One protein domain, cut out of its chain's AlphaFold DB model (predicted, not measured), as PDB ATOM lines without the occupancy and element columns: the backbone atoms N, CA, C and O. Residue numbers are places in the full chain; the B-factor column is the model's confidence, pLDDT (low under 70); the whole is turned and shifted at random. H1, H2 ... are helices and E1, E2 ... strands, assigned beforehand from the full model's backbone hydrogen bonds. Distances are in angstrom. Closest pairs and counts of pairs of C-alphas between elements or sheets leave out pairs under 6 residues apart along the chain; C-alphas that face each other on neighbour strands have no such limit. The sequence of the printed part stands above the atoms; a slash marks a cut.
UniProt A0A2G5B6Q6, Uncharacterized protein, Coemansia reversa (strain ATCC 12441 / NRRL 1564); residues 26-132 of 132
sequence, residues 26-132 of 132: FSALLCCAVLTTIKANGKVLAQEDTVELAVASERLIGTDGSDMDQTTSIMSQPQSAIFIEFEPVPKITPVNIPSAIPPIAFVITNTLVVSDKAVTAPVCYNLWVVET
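AT A GLANCE: This is residues 26 to 132 of the 132 residues of an uncharacterized protein of Coemansia reversa (strain ATCC 12441 / NRRL 1564) (UniProt A0A2G5B6Q6). Three helices, H1, H2 and H3, pack into a small cluster in which each meets the other two, and a two-stranded hairpin, E1 and E2, lies beside the shortest of them, H3. From the end of the hairpin a long arm without named elements swings out, residues 98 to 104 and 106 to 114 sticking out free, and comes back to a short last helix, H4, which touches no other helix. The printed part has 107 residues, with four named helices and two named strands in the order H1, H2, H3, E1, E2, H4; the sheet, in the order E1, E2, is antiparallel, and the class is mixed, helices and strands. The whole is loose, with a radius of gyration of the C-alphas of 16.4 A and spans of 45 by 40 by 31 A.

HOW THE PARTS SIT: H1, residues 26 to 40, touches H2, residues 47 to 59, at a steep tilt of 56 degrees, opposite ways; their closest C-alphas, those of Cys 31 and Ala 54, are 5.7 A apart. With residues 27 to 31 alone, H1 touches H3, residues 68 to 75, at a steep tilt of 39 degrees, the same way; the closest C-alphas are those of Ser 27 and Gln 70, 5.9 A apart. H2 and H3 form a helical hairpin and touch, the C-alphas of Val 51 and Thr 71 coming closest at 5.6 A, with a shallow tilt of 32 degrees, only just short of steep, opposite ways. The closest C-alphas of H3 and E1, residues 80 to 85, are those of Thr 72 and Ile 82, 7.4 A apart. E1 and E2, residues 91 to 96, form an antiparallel hairpin at 152 degrees; N 83 and O 93 are 2.8 A apart and N 93 and O 83 are 2.9 A apart, both within hydrogen-bond range. H4, residues 125 to 131, is apart from H1, H2, H3 and E1. In H1, H2 and H3 every O i to N i+4 pair is within hydrogen-bond range; in H4 2 of 3 are.

IN THESE COORDINATES: H1 begins at C-alpha 26, (169.607, 114.576, 134.017), and is 20.8 A long. H2 is 18.7 A long and H3 10.3 A. E1 begins at C-alpha 80, (164.294, 134.609, 125.765), and is 15.8 A long; E2 is 16.1 A long. H4, 10.6 A long, ends at C-alpha 131, (183.605, 109.952, 114.885).

THE WHOLE: The two C-alphas farthest apart, those of Asn 41 and Ile 101, are 48.4 A apart. Without the stretches that stand free, 91 residues span 36 by 36 by 31 A. The link from E2 to H4, 28 residues, is long. The printed part has no cut, and no printed residue is under 70 in pLDDT; the mean of the printed part is 90.6.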
ATOM      1  N   PHE A  26     168.386 114.909 133.288       81.06
ATOM      2  CA  PHE A  26     169.607 114.576 134.017       81.06
ATOM      3  C   PHE A  26     170.469 115.820 134.267       81.06
ATOM      4  O   PHE A  26     170.808 116.105 135.414       81.06
ATOM      5  N   SER A  27     170.775 116.603 133.230       87.00
ATOM      6  CA  SER A  27     171.597 117.809 133.366       87.00
ATOM      7  C   SER A  27     170.921 118.870 134.245       87.00
ATOM      8  O   SER A  27     171.603 119.547 135.009       87.00
ATOM      9  N   ALA A  28     169.586 118.966 134.233       88.94
ATOM     10  CA  ALA A  28     168.829 119.826 135.145       88.94
ATOM     11  C   ALA A  28     168.974 119.386 136.614       88.94
ATOM     12  O   ALA A  28     169.251 120.211 137.489       88.94
ATOM     13  N   LEU A  29     168.844 118.082 136.891       89.50
ATOM     14  CA  LEU A  29     169.082 117.527 138.227       89.50
ATOM     15  C   LEU A  29     170.530 117.760 138.677       89.50
ATOM     16  O   LEU A  29     170.770 118.132 139.825       89.50
ATOM     17  N   LEU A  30     171.487 117.587 137.768       91.19
ATOM     18  CA  LEU A  30     172.902 117.816 138.027       91.19
ATOM     19  C   LEU A  30     173.193 119.283 138.362       91.19
ATOM     20  O   LEU A  30     173.832 119.563 139.375       91.19
ATOM     21  N   CYS A  31     172.676 120.224 137.568       93.56
ATOM     22  CA  CYS A  31     172.805 121.657 137.842       93.56
ATOM     23  C   CYS A  31     172.182 122.018 139.197       93.56
ATOM     24  O   CYS A  31     172.779 122.763 139.976       93.56
ATOM     25  N   CYS A  32     171.022 121.437 139.519       93.62
ATOM     26  CA  CYS A  32     170.386 121.597 140.825       93.62
ATOM     27  C   CYS A  32     171.279 121.074 141.964       93.62
ATOM     28  O   CYS A  32     171.469 121.769 142.964       93.62
ATOM     29  N   ALA A  33     171.886 119.895 141.806       93.31
ATOM     30  CA  ALA A  33     172.794 119.318 142.797       93.31
ATOM     31  C   ALA A  33     174.051 120.181 143.008       93.31
ATOM     32  O   ALA A  33     174.459 120.413 144.151       93.31
ATOM     33  N   VAL A  34     174.627 120.713 141.925       94.12
ATOM     34  CA  VAL A  34     175.775 121.631 141.973       94.12
ATOM     35  C   VAL A  34     175.411 122.912 142.727       94.12
ATOM     36  O   VAL A  34     176.068 123.247 143.715       94.12
ATOM     37  N   LEU A  35     174.326 123.586 142.337       94.19
ATOM     38  CA  LEU A  35     173.852 124.812 142.992       94.19
ATOM     39  C   LEU A  35     173.522 124.592 144.472       94.19
ATOM     40  O   LEU A  35     173.896 125.400 145.325       94.19
ATOM     41  N   THR A  36     172.865 123.477 144.789       93.94
ATOM     42  CA  THR A  36     172.512 123.114 146.167       93.94
ATOM     43  C   THR A  36     173.768 122.882 147.008       93.94
ATOM     44  O   THR A  36     173.854 123.376 148.131       93.94
ATOM     45  N   THR A  37     174.790 122.230 146.449       93.50
ATOM     46  CA  THR A  37     176.079 122.004 147.127       93.50
ATOM     47  C   THR A  37     176.841 123.299 147.369       93.50
ATOM     48  O   THR A  37     177.319 123.526 148.484       93.50
ATOM     49  N   ILE A  38     176.909 124.179 146.364       93.25
ATOM     50  CA  ILE A  38     177.505 125.519 146.488       93.25
ATOM     51  C   ILE A  38     176.816 126.288 147.618       93.25
ATOM     52  O   ILE A  38     177.483 126.846 148.495       93.25
ATOM     53  N   LYS A  39     175.477 126.261 147.636       93.00
ATOM     54  CA  LYS A  39     174.668 126.958 148.634       93.00
ATOM     55  C   LYS A  39     174.856 126.395 150.042       93.00
ATOM     56  O   LYS A  39     175.026 127.182 150.971       93.00
ATOM     57  N   ALA A  40     174.835 125.072 150.198       93.00
ATOM     58  CA  ALA A  40     174.989 124.400 151.488       93.00
ATOM     59  C   ALA A  40     176.352 124.692 152.132       93.00
ATOM     60  O   ALA A  40     176.422 124.914 153.333       93.00
ATOM     61  N   ASN A  41     177.407 124.794 151.319       92.12
ATOM     62  CA  ASN A  41     178.776 125.068 151.771       92.12
ATOM     63  C   ASN A  41     179.106 126.574 151.857       92.12
ATOM     64  O   ASN A  41     180.278 126.956 151.948       92.12
ATOM     65  N   GLY A  42     178.098 127.450 151.752       91.69
ATOM     66  CA  GLY A  42     178.263 128.904 151.858       91.69
ATOM     67  C   GLY A  42     179.187 129.516 150.797       91.69
ATOM     68  O   GLY A  42     179.809 130.551 151.046       91.69
ATOM     69  N   LYS A  43     179.324 128.874 149.632       91.25
ATOM     70  CA  LYS A  43     180.153 129.361 148.526       91.25
ATOM     71  C   LYS A  43     179.337 130.264 147.604       91.25
ATOM     72  O   LYS A  43     178.120 130.138 147.493       91.25
ATOM     73  N   VAL A  44     180.032 131.174 146.934       91.25
ATOM     74  CA  VAL A  44     179.481 132.020 145.874       91.25
ATOM     75  C   VAL A  44     180.391 131.844 144.672       91.25
ATOM     76  O   VAL A  44     181.600 132.032 144.794       91.25
ATOM     77  N   LEU A  45     179.811 131.437 143.549       92.50
ATOM     78  CA  LEU A  45     180.507 131.225 142.286       92.50
ATOM     79  C   LEU A  45     179.856 132.075 141.203       92.50
ATOM     80  O   LEU A  45     178.666 132.396 141.292       92.50
ATOM     81  N   ALA A  46     180.647 132.431 140.194       93.81
ATOM     82  CA  ALA A  46     180.110 133.005 138.976       93.81
ATOM     83  C   ALA A  46     179.262 131.952 138.235       93.81
ATOM     84  O   ALA A  46     179.376 130.743 138.487       93.81
ATOM     85  N   GLN A  47     178.371 132.395 137.346       91.94
ATOM     86  CA  GLN A  47     177.533 131.458 136.592       91.94
ATOM     87  C   GLN A  47     178.395 130.573 135.687       91.94
ATOM     88  O   GLN A  47     178.125 129.383 135.567       91.94
ATOM     89  N   GLU A  48     179.463 131.137 135.129       91.75
ATOM     90  CA  GLU A  48     180.445 130.481 134.268       91.75
ATOM     91  C   GLU A  48     181.137 129.330 135.005       91.75
ATOM     92  O   GLU A  48     181.091 128.189 134.548       91.75
ATOM     93  N   ASP A  49     181.662 129.597 136.204       93.12
ATOM     94  CA  ASP A  49     182.295 128.575 137.051       93.12
ATOM     95  C   ASP A  49     181.301 127.470 137.448       93.12
ATOM     96  O   ASP A  49     181.659 126.301 137.603       93.12
ATOM     97  N   THR A  50     180.029 127.837 137.639       94.06
ATOM     98  CA  THR A  50     178.963 126.884 137.981       94.06
ATOM     99  C   THR A  50     178.642 125.971 136.798       94.06
ATOM    100  O   THR A  50     178.451 124.769 136.994       94.06
ATOM    101  N   VAL A  51     178.613 126.519 135.578       93.75
ATOM    102  CA  VAL A  51     178.441 125.749 134.338       93.75
ATOM    103  C   VAL A  51     179.611 124.797 134.145       93.75
ATOM    104  O   VAL A  51     179.379 123.605 133.964       93.75
ATOM    105  N   GLU A  52     180.850 125.277 134.264       92.06
ATOM    106  CA  GLU A  52     182.043 124.435 134.116       92.06
ATOM    107  C   GLU A  52     182.039 123.274 135.124       92.06
ATOM    108  O   GLU A  52     182.308 122.123 134.770       92.06
ATOM    109  N   LEU A  53     181.649 123.543 136.375       93.06
ATOM    110  CA  LEU A  53     181.527 122.510 137.399       93.06
ATOM    111  C   LEU A  53     180.430 121.488 137.073       93.06
ATOM    112  O   LEU A  53     180.634 120.288 137.279       93.06
ATOM    113  N   ALA A  54     179.279 121.932 136.567       93.44
ATOM    114  CA  ALA A  54     178.202 121.041 136.143       93.44
ATOM    115  C   ALA A  54     178.621 120.175 134.944       93.44
ATOM    116  O   ALA A  54     178.423 118.964 134.975       93.44
ATOM    117  N   VAL A  55     179.279 120.759 133.941       92.00
ATOM    118  CA  VAL A  55     179.833 120.042 132.781       92.00
ATOM    119  C   VAL A  55     180.839 118.980 133.220       92.00
ATOM    120  O   VAL A  55     180.723 117.811 132.850       92.00
ATOM    121  N   ALA A  56     181.808 119.365 134.053       91.25
ATOM    122  CA  ALA A  56     182.808 118.439 134.572       91.25
ATOM    123  C   ALA A  56     182.160 117.297 135.369       91.25
ATOM    124  O   ALA A  56     182.603 116.153 135.275       91.25
ATOM    125  N   SER A  57     181.088 117.592 136.111       91.12
ATOM    126  CA  SER A  57     180.346 116.592 136.883       91.12
ATOM    127  C   SER A  57     179.551 115.626 135.997       91.12
ATOM    128  O   SER A  57     179.448 114.453 136.345       91.12
ATOM    129  N   GLU A  58     179.027 116.067 134.846       89.94
ATOM    130  CA  GLU A  58     178.312 115.183 133.910       89.94
ATOM    131  C   GLU A  58     179.266 114.146 133.314       89.94
ATOM    132  O   GLU A  58     178.938 112.967 133.225       89.94
ATOM    133  N   ARG A  59     180.498 114.539 132.992       89.19
ATOM    134  CA  ARG A  59     181.492 113.611 132.431       89.19
ATOM    135  C   ARG A  59     181.849 112.470 133.393       89.19
ATOM    136  O   ARG A  59     182.222 111.387 132.948       89.19
ATOM    137  N   LEU A  60     181.663 112.654 134.707       88.81
ATOM    138  CA  LEU A  60     181.911 111.606 135.710       88.81
ATOM    139  C   LEU A  60     180.959 110.407 135.595       88.81
ATOM    140  O   LEU A  60     181.296 109.333 136.089       88.81
ATOM    141  N   ILE A  61     179.798 110.562 134.948       85.31
ATOM    142  CA  ILE A  61     178.855 109.455 134.725       85.31
ATOM    143  C   ILE A  61     179.090 108.711 133.400       85.31
ATOM    144  O   ILE A  61     178.315 107.822 133.053       85.31
ATOM    145  N   GLY A  62     180.163 109.043 132.673       86.06
ATOM    146  CA  GLY A  62     180.594 108.325 131.468       86.06
ATOM    147  C   GLY A  62     179.970 108.808 130.158       86.06
ATOM    148  O   GLY A  62     180.111 108.137 129.138       86.06
ATOM    149  N   THR A  63     179.289 109.955 130.157       86.75
ATOM    150  CA  THR A  63     178.768 110.584 128.935       86.75
ATOM    151  C   THR A  63     179.656 111.742 128.496       86.75
ATOM    152  O   THR A  63     179.861 112.679 129.267       86.75
ATOM    153  N   ASP A  64     180.094 111.732 127.238       83.88
ATOM    154  CA  ASP A  64     180.919 112.797 126.646       83.88
ATOM    155  C   ASP A  64     180.038 113.917 126.067       83.88
ATOM    156  O   ASP A  64     180.095 114.263 124.891       83.88
ATOM    157  N   GLY A  65     179.143 114.436 126.915       80.31
ATOM    158  CA  GLY A  65     178.187 115.497 126.595       80.31
ATOM    159  C   GLY A  65     178.835 116.825 126.212       80.31
ATOM    160  O   GLY A  65     179.881 117.182 126.754       80.31
ATOM    161  N   SER A  66     178.164 117.578 125.334       84.56
ATOM    162  CA  SER A  66     178.449 119.005 125.157       84.56
ATOM    163  C   SER A  66     177.923 119.830 126.335       84.56
ATOM    164  O   SER A  66     177.095 119.374 127.127       84.56
ATOM    165  N   ASP A  67     178.375 121.080 126.407       89.75
ATOM    166  CA  ASP A  67     178.139 121.970 127.548       89.75
ATOM    167  C   ASP A  67     176.795 122.734 127.455       89.75
ATOM    168  O   ASP A  67     176.482 123.608 128.271       89.75
ATOM    169  N   MET A  68     175.993 122.447 126.423       92.44
ATOM    170  CA  MET A  68     174.766 123.180 126.085       92.44
ATOM    171  C   MET A  68     173.702 123.090 127.185       92.44
ATOM    172  O   MET A  68     173.071 124.095 127.527       92.44
ATOM    173  N   ASP A  69     173.492 121.897 127.731       91.88
ATOM    174  CA  ASP A  69     172.374 121.608 128.629       91.88
ATOM    175  C   ASP A  69     172.552 122.305 129.982       91.88
ATOM    176  O   ASP A  69     171.626 122.926 130.511       91.88
ATOM    177  N   GLN A  70     173.773 122.264 130.513       93.38
ATOM    178  CA  GLN A  70     174.142 122.896 131.776       93.38
ATOM    179  C   GLN A  70     174.150 124.417 131.624       93.38
ATOM    180  O   GLN A  70     173.585 125.128 132.458       93.38
ATOM    181  N   THR A  71     174.702 124.914 130.511       94.06
ATOM    182  CA  THR A  71     174.681 126.342 130.166       94.06
ATOM    183  C   THR A  71     173.249 126.871 130.120       94.06
ATOM    184  O   THR A  71     172.925 127.858 130.780       94.06
ATOM    185  N   THR A  72     172.356 126.177 129.411       93.31
ATOM    186  CA  THR A  72     170.945 126.574 129.302       93.31
ATOM    187  C   THR A  72     170.239 126.538 130.652       93.31
ATOM    188  O   THR A  72     169.486 127.458 130.986       93.31
ATOM    189  N   SER A  73     170.507 125.513 131.463       92.94
ATOM    190  CA  SER A  73     169.894 125.379 132.783       92.94
ATOM    191  C   SER A  73     170.314 126.477 133.770       92.94
ATOM    192  O   SER A  73     169.524 126.812 134.651       92.94
ATOM    193  N   ILE A  74     171.536 127.011 133.663       93.62
ATOM    194  CA  ILE A  74     172.097 127.982 134.622       93.62
ATOM    195  C   ILE A  74     171.949 129.435 134.142       93.62
ATOM    196  O   ILE A  74     171.713 130.324 134.961       93.62
ATOM    197  N   MET A  75     172.088 129.688 132.837       93.62
ATOM    198  CA  MET A  75     172.219 131.043 132.277       93.62
ATOM    199  C   MET A  75     170.988 131.533 131.499       93.62
ATOM    200  O   MET A  75     170.985 132.660 131.000       93.62
ATOM    201  N   SER A  76     169.930 130.724 131.375       92.44
ATOM    202  CA  SER A  76     168.702 131.150 130.691       92.44
ATOM    203  C   SER A  76     167.980 132.288 131.422       92.44
ATOM    204  O   SER A  76     167.990 132.394 132.649       92.44
ATOM    205  N   GLN A  77     167.322 133.151 130.642       91.12
ATOM    206  CA  GLN A  77     166.506 134.254 131.149       91.12
ATOM    207  C   GLN A  77     165.048 134.092 130.703       91.12
ATOM    208  O   GLN A  77     164.799 133.636 129.579       91.12
ATOM    209  N   PRO A  78     164.068 134.487 131.540       89.38
ATOM    210  CA  PRO A  78     162.661 134.435 131.169       89.38
ATOM    211  C   PRO A  78     162.389 135.129 129.831       89.38
ATOM    212  O   PRO A  78     162.928 136.197 129.559       89.38
ATOM    213  N   GLN A  79     161.504 134.536 129.025       87.38
ATOM    214  CA  GLN A  79     161.025 135.098 127.750       87.38
ATOM    215  C   GLN A  79     162.094 135.274 126.655       87.38
ATOM    216  O   GLN A  79     161.843 135.951 125.659       87.38
ATOM    217  N   SER A  80     163.248 134.620 126.788       91.38
ATOM    218  CA  SER A  80     164.294 134.609 125.765       91.38
ATOM    219  C   SER A  80     164.738 133.182 125.457       91.38
ATOM    220  O   SER A  80     164.784 132.327 126.343       91.38
ATOM    221  N   ALA A  81     165.061 132.921 124.192       94.06
ATOM    222  CA  ALA A  81     165.978 131.844 123.856       94.06
ATOM    223  C   ALA A  81     167.411 132.320 124.140       94.06
ATOM    224  O   ALA A  81     167.643 133.497 124.417       94.06
ATOM    225  N   ILE A  82     168.386 131.427 124.043       94.62
ATOM    226  CA  ILE A  82     169.795 131.789 124.183       94.62
ATOM    227  C   ILE A  82     170.576 131.318 122.963       94.62
ATOM    228  O   ILE A  82     170.351 130.226 122.444       94.62
ATOM    229  N   PHE A  83     171.487 132.165 122.505       95.12
ATOM    230  CA  PHE A  83     172.512 131.816 121.538       95.12
ATOM    231  C   PHE A  83     173.815 131.577 122.294       95.12
ATOM    232  O   PHE A  83     174.309 132.480 122.974       95.12
ATOM    233  N   ILE A  84     174.307 130.342 122.214       93.75
ATOM    234  CA  ILE A  84     175.485 129.865 122.931       93.75
ATOM    235  C   ILE A  84     176.633 129.752 121.933       93.75
ATOM    236  O   ILE A  84     176.567 128.977 120.981       93.75
ATOM    237  N   GLU A  85     177.681 130.528 122.167       93.31
ATOM    238  CA  GLU A  85     178.940 130.479 121.433       93.31
ATOM    239  C   GLU A  85     179.979 129.826 122.353       93.31
ATOM    240  O   GLU A  85     180.098 130.238 123.505       93.31
ATOM    241  N   PHE A  86     180.703 128.805 121.881       87.00
ATOM    242  CA  PHE A  86     181.679 128.059 122.697       87.00
ATOM    243  C   PHE A  86     183.136 128.473 122.433       87.00
ATOM    244  O   PHE A  86     183.941 128.502 123.356       87.00
ATOM    245  N   GLU A  87     183.466 128.829 121.191       86.62
ATOM    246  CA  GLU A  87     184.820 129.175 120.733       86.62
ATOM    247  C   GLU A  87     184.772 130.537 120.013       86.62
ATOM    248  O   GLU A  87     183.804 130.798 119.289       86.62
ATOM    249  N   PRO A  88     185.784 131.415 120.151       86.56
ATOM    250  CA  PRO A  88     187.005 131.280 120.958       86.56
ATOM    251  C   PRO A  88     186.867 131.646 122.430       86.56
ATOM    252  O   PRO A  88     187.746 131.355 123.235       86.56
ATOM    253  N   VAL A  89     185.776 132.313 122.788       84.31
ATOM    254  CA  VAL A  89     185.451 132.642 124.171       84.31
ATOM    255  C   VAL A  89     183.979 132.311 124.370       84.31
ATOM    256  O   VAL A  89     183.166 132.801 123.578       84.31
ATOM    257  N   PRO A  90     183.624 131.532 125.405       85.94
ATOM    258  CA  PRO A  90     182.237 131.240 125.704       85.94
ATOM    259  C   PRO A  90     181.417 132.523 125.854       85.94
ATOM    260  O   PRO A  90     181.777 133.419 126.622       85.94
ATOM    261  N   LYS A  91     180.317 132.629 125.108       91.31
ATOM    262  CA  LYS A  91     179.443 133.803 125.129       91.31
ATOM    263  C   LYS A  91     177.986 133.399 124.994       91.31
ATOM    264  O   LYS A  91     177.604 132.685 124.072       91.31
ATOM    265  N   ILE A  92     177.165 133.920 125.904       93.69
ATOM    266  CA  ILE A  92     175.721 133.698 125.926       93.69
ATOM    267  C   ILE A  92     175.018 134.991 125.559       93.69
ATOM    268  O   ILE A  92     175.146 136.006 126.244       93.69
ATOM    269  N   THR A  93     174.261 134.951 124.469       94.81
ATOM    270  CA  THR A  93     173.484 136.097 123.998       94.81
ATOM    271  C   THR A  93     171.993 135.759 124.077       94.81
ATOM    272  O   THR A  93     171.558 134.836 123.387       94.81
ATOM    273  N   PRO A  94     171.184 136.478 124.877       94.88
ATOM    274  CA  PRO A  94     169.734 136.316 124.859       94.88
ATOM    275  C   PRO A  94     169.163 136.642 123.476       94.88
ATOM    276  O   PRO A  94     169.496 137.661 122.868       94.88
ATOM    277  N   VAL A  95     168.278 135.780 122.987       95.69
ATOM    278  CA  VAL A  95     167.588 135.923 121.705       95.69
ATOM    279  C   VAL A  95     166.093 136.017 121.967       95.69
ATOM    280  O   VAL A  95     165.434 135.040 122.321       95.69
ATOM    281  N   ASN A  96     165.544 137.212 121.772       92.38
ATOM    282  CA  ASN A  96     164.110 137.431 121.895       92.38
ATOM    283  C   ASN A  96     163.381 136.809 120.702       92.38
ATOM    284  O   ASN A  96     163.753 137.028 119.547       92.38
ATOM    285  N   ILE A  97     162.312 136.069 120.987       90.31
ATOM    286  CA  ILE A  97     161.443 135.527 119.944       90.31
ATOM    287  C   ILE A  97     160.705 136.710 119.288       90.31
ATOM    288  O   ILE A  97     160.089 137.507 120.003       90.31
ATOM    289  N   PRO A  98     160.754 136.861 117.950       91.50
ATOM    290  CA  PRO A  98     160.077 137.955 117.267       91.50
ATOM    291  C   PRO A  98     158.577 137.985 117.566       91.50
ATOM    292  O   PRO A  98     157.905 136.952 117.584       91.50
ATOM    293  N   SER A  99     158.034 139.188 117.751       92.06
ATOM    294  CA  SER A  99     156.585 139.369 117.849       92.06
ATOM    295  C   SER A  99     155.939 139.102 116.489       92.06
ATOM    296  O   SER A  99     156.311 139.720 115.493       92.06
ATOM    297  N   ALA A 100     154.961 138.199 116.453       93.31
ATOM    298  CA  ALA A 100     154.199 137.859 115.258       93.31
ATOM    299  C   ALA A 100     152.702 137.766 115.579       93.31
ATOM    300  O   ALA A 100     152.310 137.607 116.737       93.31
ATOM    301  N   ILE A 101     151.868 137.871 114.542       92.94
ATOM    302  CA  ILE A 101     150.425 137.644 114.626       92.94
ATOM    303  C   ILE A 101     150.081 136.548 113.607       92.94
ATOM    304  O   ILE A 101     150.155 136.813 112.405       92.94
ATOM    305  N   PRO A 102     149.717 135.332 114.055       91.81
ATOM    306  CA  PRO A 102     149.600 134.894 115.455       91.81
ATOM    307  C   PRO A 102     150.963 134.771 116.178       91.81
ATOM    308  O   PRO A 102     151.995 134.695 115.507       91.81
ATOM    309  N   PRO A 103     150.987 134.739 117.530       92.88
ATOM    310  CA  PRO A 103     152.215 134.539 118.299       92.88
ATOM    311  C   PRO A 103     152.945 133.253 117.911       92.88
ATOM    312  O   PRO A 103     152.319 132.223 117.655       92.88
ATOM    313  N   ILE A 104     154.275 133.308 117.917       92.62
ATOM    314  CA  ILE A 104     155.118 132.134 117.692       92.62
ATOM    315  C   ILE A 104     155.079 131.262 118.948       92.62
ATOM    316  O   ILE A 104     155.317 131.746 120.053       92.62
ATOM    317  N   ALA A 105     154.806 129.971 118.769       92.44
ATOM    318  CA  ALA A 105     154.831 128.980 119.836       92.44
ATOM    319  C   ALA A 105     155.694 127.783 119.428       92.44
ATOM    320  O   ALA A 105     155.612 127.306 118.296       92.44
ATOM    321  N   PHE A 106     156.484 127.281 120.375       91.62
ATOM    322  CA  PHE A 106     157.217 126.025 120.245       91.62
ATOM    323  C   PHE A 106     156.464 124.951 121.029       91.62
ATOM    324  O   PHE A 106     156.240 125.102 122.229       91.62
ATOM    325  N   VAL A 107     156.043 123.883 120.351       93.50
ATOM    326  CA  VAL A 107     155.313 122.769 120.969       93.50
ATOM    327  C   VAL A 107     156.253 121.581 121.102       93.50
ATOM    328  O   VAL A 107     156.855 121.148 120.122       93.50
ATOM    329  N   ILE A 108     156.368 121.055 122.319       89.38
ATOM    330  CA  ILE A 108     157.198 119.894 122.637       89.38
ATOM    331  C   ILE A 108     156.281 118.679 122.791       89.38
ATOM    332  O   ILE A 108     155.372 118.691 123.621       89.38
ATOM    333  N   THR A 109     156.549 117.618 122.027       89.81
ATOM    334  CA  THR A 109     155.824 116.341 122.107       89.81
ATOM    335  C   THR A 109     156.805 115.218 122.424       89.81
ATOM    336  O   THR A 109     157.825 115.073 121.755       89.81
ATOM    337  N   ASN A 110     156.494 114.410 123.437       86.06
ATOM    338  CA  ASN A 110     157.320 113.272 123.834       86.06
ATOM    339  C   ASN A 110     157.021 112.053 122.944       86.06
ATOM    340  O   ASN A 110     155.859 111.685 122.773       86.06
ATOM    341  N   THR A 111     158.062 111.411 122.412       89.44
ATOM    342  CA  THR A 111     157.945 110.180 121.610       89.44
ATOM    343  C   THR A 111     157.558 108.955 122.440       89.44
ATOM    344  O   THR A 111     157.158 107.944 121.872       89.44
ATOM    345  N   LEU A 112     157.686 109.034 123.771       87.50
ATOM    346  CA  LEU A 112     157.521 107.942 124.740       87.50
ATOM    347  C   LEU A 112     158.547 106.806 124.590       87.50
ATOM    348  O   LEU A 112     158.443 105.785 125.269       87.50
ATOM    349  N   VAL A 113     159.556 106.985 123.735       86.75
ATOM    350  CA  VAL A 113     160.674 106.052 123.600       86.75
ATOM    351  C   VAL A 113     161.731 106.412 124.635       86.75
ATOM    352  O   VAL A 113     162.257 107.523 124.635       86.75
ATOM    353  N   VAL A 114     162.045 105.459 125.507       83.81
ATOM    354  CA  VAL A 114     163.089 105.607 126.524       83.81
ATOM    355  C   VAL A 114     164.455 105.559 125.850       83.81
ATOM    356  O   VAL A 114     164.771 104.596 125.151       83.81
ATOM    357  N   SER A 115     165.273 106.580 126.094       81.62
ATOM    358  CA  SER A 115     166.680 106.601 125.695       81.62
ATOM    359  C   SER A 115     167.550 106.801 126.927       81.62
ATOM    360  O   SER A 115     167.505 107.848 127.571       81.62
ATOM    361  N   ASP A 116     168.329 105.780 127.272       84.56
ATOM    362  CA  ASP A 116     169.289 105.853 128.368       84.56
ATOM    363  C   ASP A 116     170.660 106.265 127.816       84.56
ATOM    364  O   ASP A 116     171.443 105.433 127.338       84.56
ATOM    365  N   LYS A 117     170.911 107.581 127.835       84.31
ATOM    366  CA  LYS A 117     172.133 108.210 127.306       84.31
ATOM    367  C   LYS A 117     173.394 107.618 127.936       84.31
ATOM    368  O   LYS A 117     174.356 107.384 127.216       84.31
ATOM    369  N   ALA A 118     173.386 107.367 129.245       85.06
ATOM    370  CA  ALA A 118     174.559 106.883 129.966       85.06
ATOM    371  C   ALA A 118     174.822 105.401 129.687       85.06
ATOM    372  O   ALA A 118     175.949 105.017 129.382       85.06
ATOM    373  N   VAL A 119     173.779 104.565 129.712       88.19
ATOM    374  CA  VAL A 119     173.925 103.118 129.477       88.19
ATOM    375  C   VAL A 119     174.318 102.816 128.032       88.19
ATOM    376  O   VAL A 119     175.139 101.935 127.779       88.19
ATOM    377  N   THR A 120     173.751 103.545 127.070       89.56
ATOM    378  CA  THR A 120     174.021 103.323 125.638       89.56
ATOM    379  C   THR A 120     175.174 104.166 125.093       89.56
ATOM    380  O   THR A 120     175.484 104.069 123.905       89.56
ATOM    381  N   ALA A 121     175.854 104.947 125.942       89.50
ATOM    382  CA  ALA A 121     176.917 105.870 125.549       89.50
ATOM    383  C   ALA A 121     177.973 105.262 124.601       89.50
ATOM    384  O   ALA A 121     178.226 105.882 123.568       89.50
ATOM    385  N   PRO A 122     178.530 104.051 124.838       91.31
ATOM    386  CA  PRO A 122     179.626 103.526 124.012       91.31
ATOM    387  C   PRO A 122     179.252 103.191 122.562       91.31
ATOM    388  O   PRO A 122     180.130 103.110 121.711       91.31
ATOM    389  N   VAL A 123     177.968 102.944 122.282       92.81
ATOM    390  CA  VAL A 123     177.464 102.539 120.950       92.81
ATOM    391  C   VAL A 123     176.493 103.551 120.346       92.81
ATOM    392  O   VAL A 123     176.070 103.411 119.203       92.81
ATOM    393  N   CYS A 124     176.094 104.548 121.129       89.81
ATOM    394  CA  CYS A 124     175.260 105.659 120.713       89.81
ATOM    395  C   CYS A 124     176.024 106.945 121.018       89.81
ATOM    396  O   CYS A 124     176.967 107.255 120.307       89.81
ATOM    397  N   TYR A 125     175.660 107.681 122.067       88.44
ATOM    398  CA  TYR A 125     176.072 109.075 122.255       88.44
ATOM    399  C   TYR A 125     177.585 109.343 122.108       88.44
ATOM    400  O   TYR A 125     177.964 110.171 121.285       88.44
ATOM    401  N   ASN A 126     178.454 108.630 122.834       92.38
ATOM    402  CA  ASN A 126     179.900 108.880 122.789       92.38
ATOM    403  C   ASN A 126     180.541 108.381 121.485       92.38
ATOM    404  O   ASN A 126     181.578 108.906 121.092       92.38
ATOM    405  N   LEU A 127     179.938 107.402 120.796       92.31
ATOM    406  CA  LEU A 127     180.437 106.948 119.494       92.31
ATOM    407  C   LEU A 127     180.457 108.111 118.495       92.31
ATOM    408  O   LEU A 127     181.480 108.349 117.862       92.31
ATOM    409  N   TRP A 128     179.376 108.895 118.446       89.19
ATOM    410  CA  TRP A 128     179.288 110.065 117.568       89.19
ATOM    411  C   TRP A 128     180.339 111.130 117.891       89.19
ATOM    412  O   TRP A 128     180.821 111.786 116.979       89.19
ATOM    413  N   VAL A 129     180.712 111.293 119.165       89.56
ATOM    414  CA  VAL A 129     181.741 112.262 119.585       89.56
ATOM    415  C   VAL A 129     183.123 111.862 119.068       89.56
ATOM    416  O   VAL A 129     183.911 112.718 118.690       89.56
ATOM    417  N   VAL A 130     183.425 110.564 119.051       91.19
ATOM    418  CA  VAL A 130     184.718 110.049 118.574       91.19
ATOM    419  C   VAL A 130     184.805 110.052 117.043       91.19
ATOM    420  O   VAL A 130     185.901 110.119 116.490       91.19
ATOM    421  N   GLU A 131     183.670 109.961 116.352       92.94
ATOM    422  CA  GLU A 131     183.605 109.952 114.885       92.94
ATOM    423  C   GLU A 131     183.754 111.345 114.242       92.94
ATOM    424  O   GLU A 131     183.963 111.422 113.028       92.94
ATOM    425  N   THR A 132     183.658 112.427 115.026       82.06
ATOM    426  CA  THR A 132     183.752 113.833 114.578       82.06
ATOM    427  C   THR A 132     185.090 114.476 114.905       82.06
ATOM    428  O   THR A 132     185.644 115.148 114.006       82.06
TER     429      THR A 132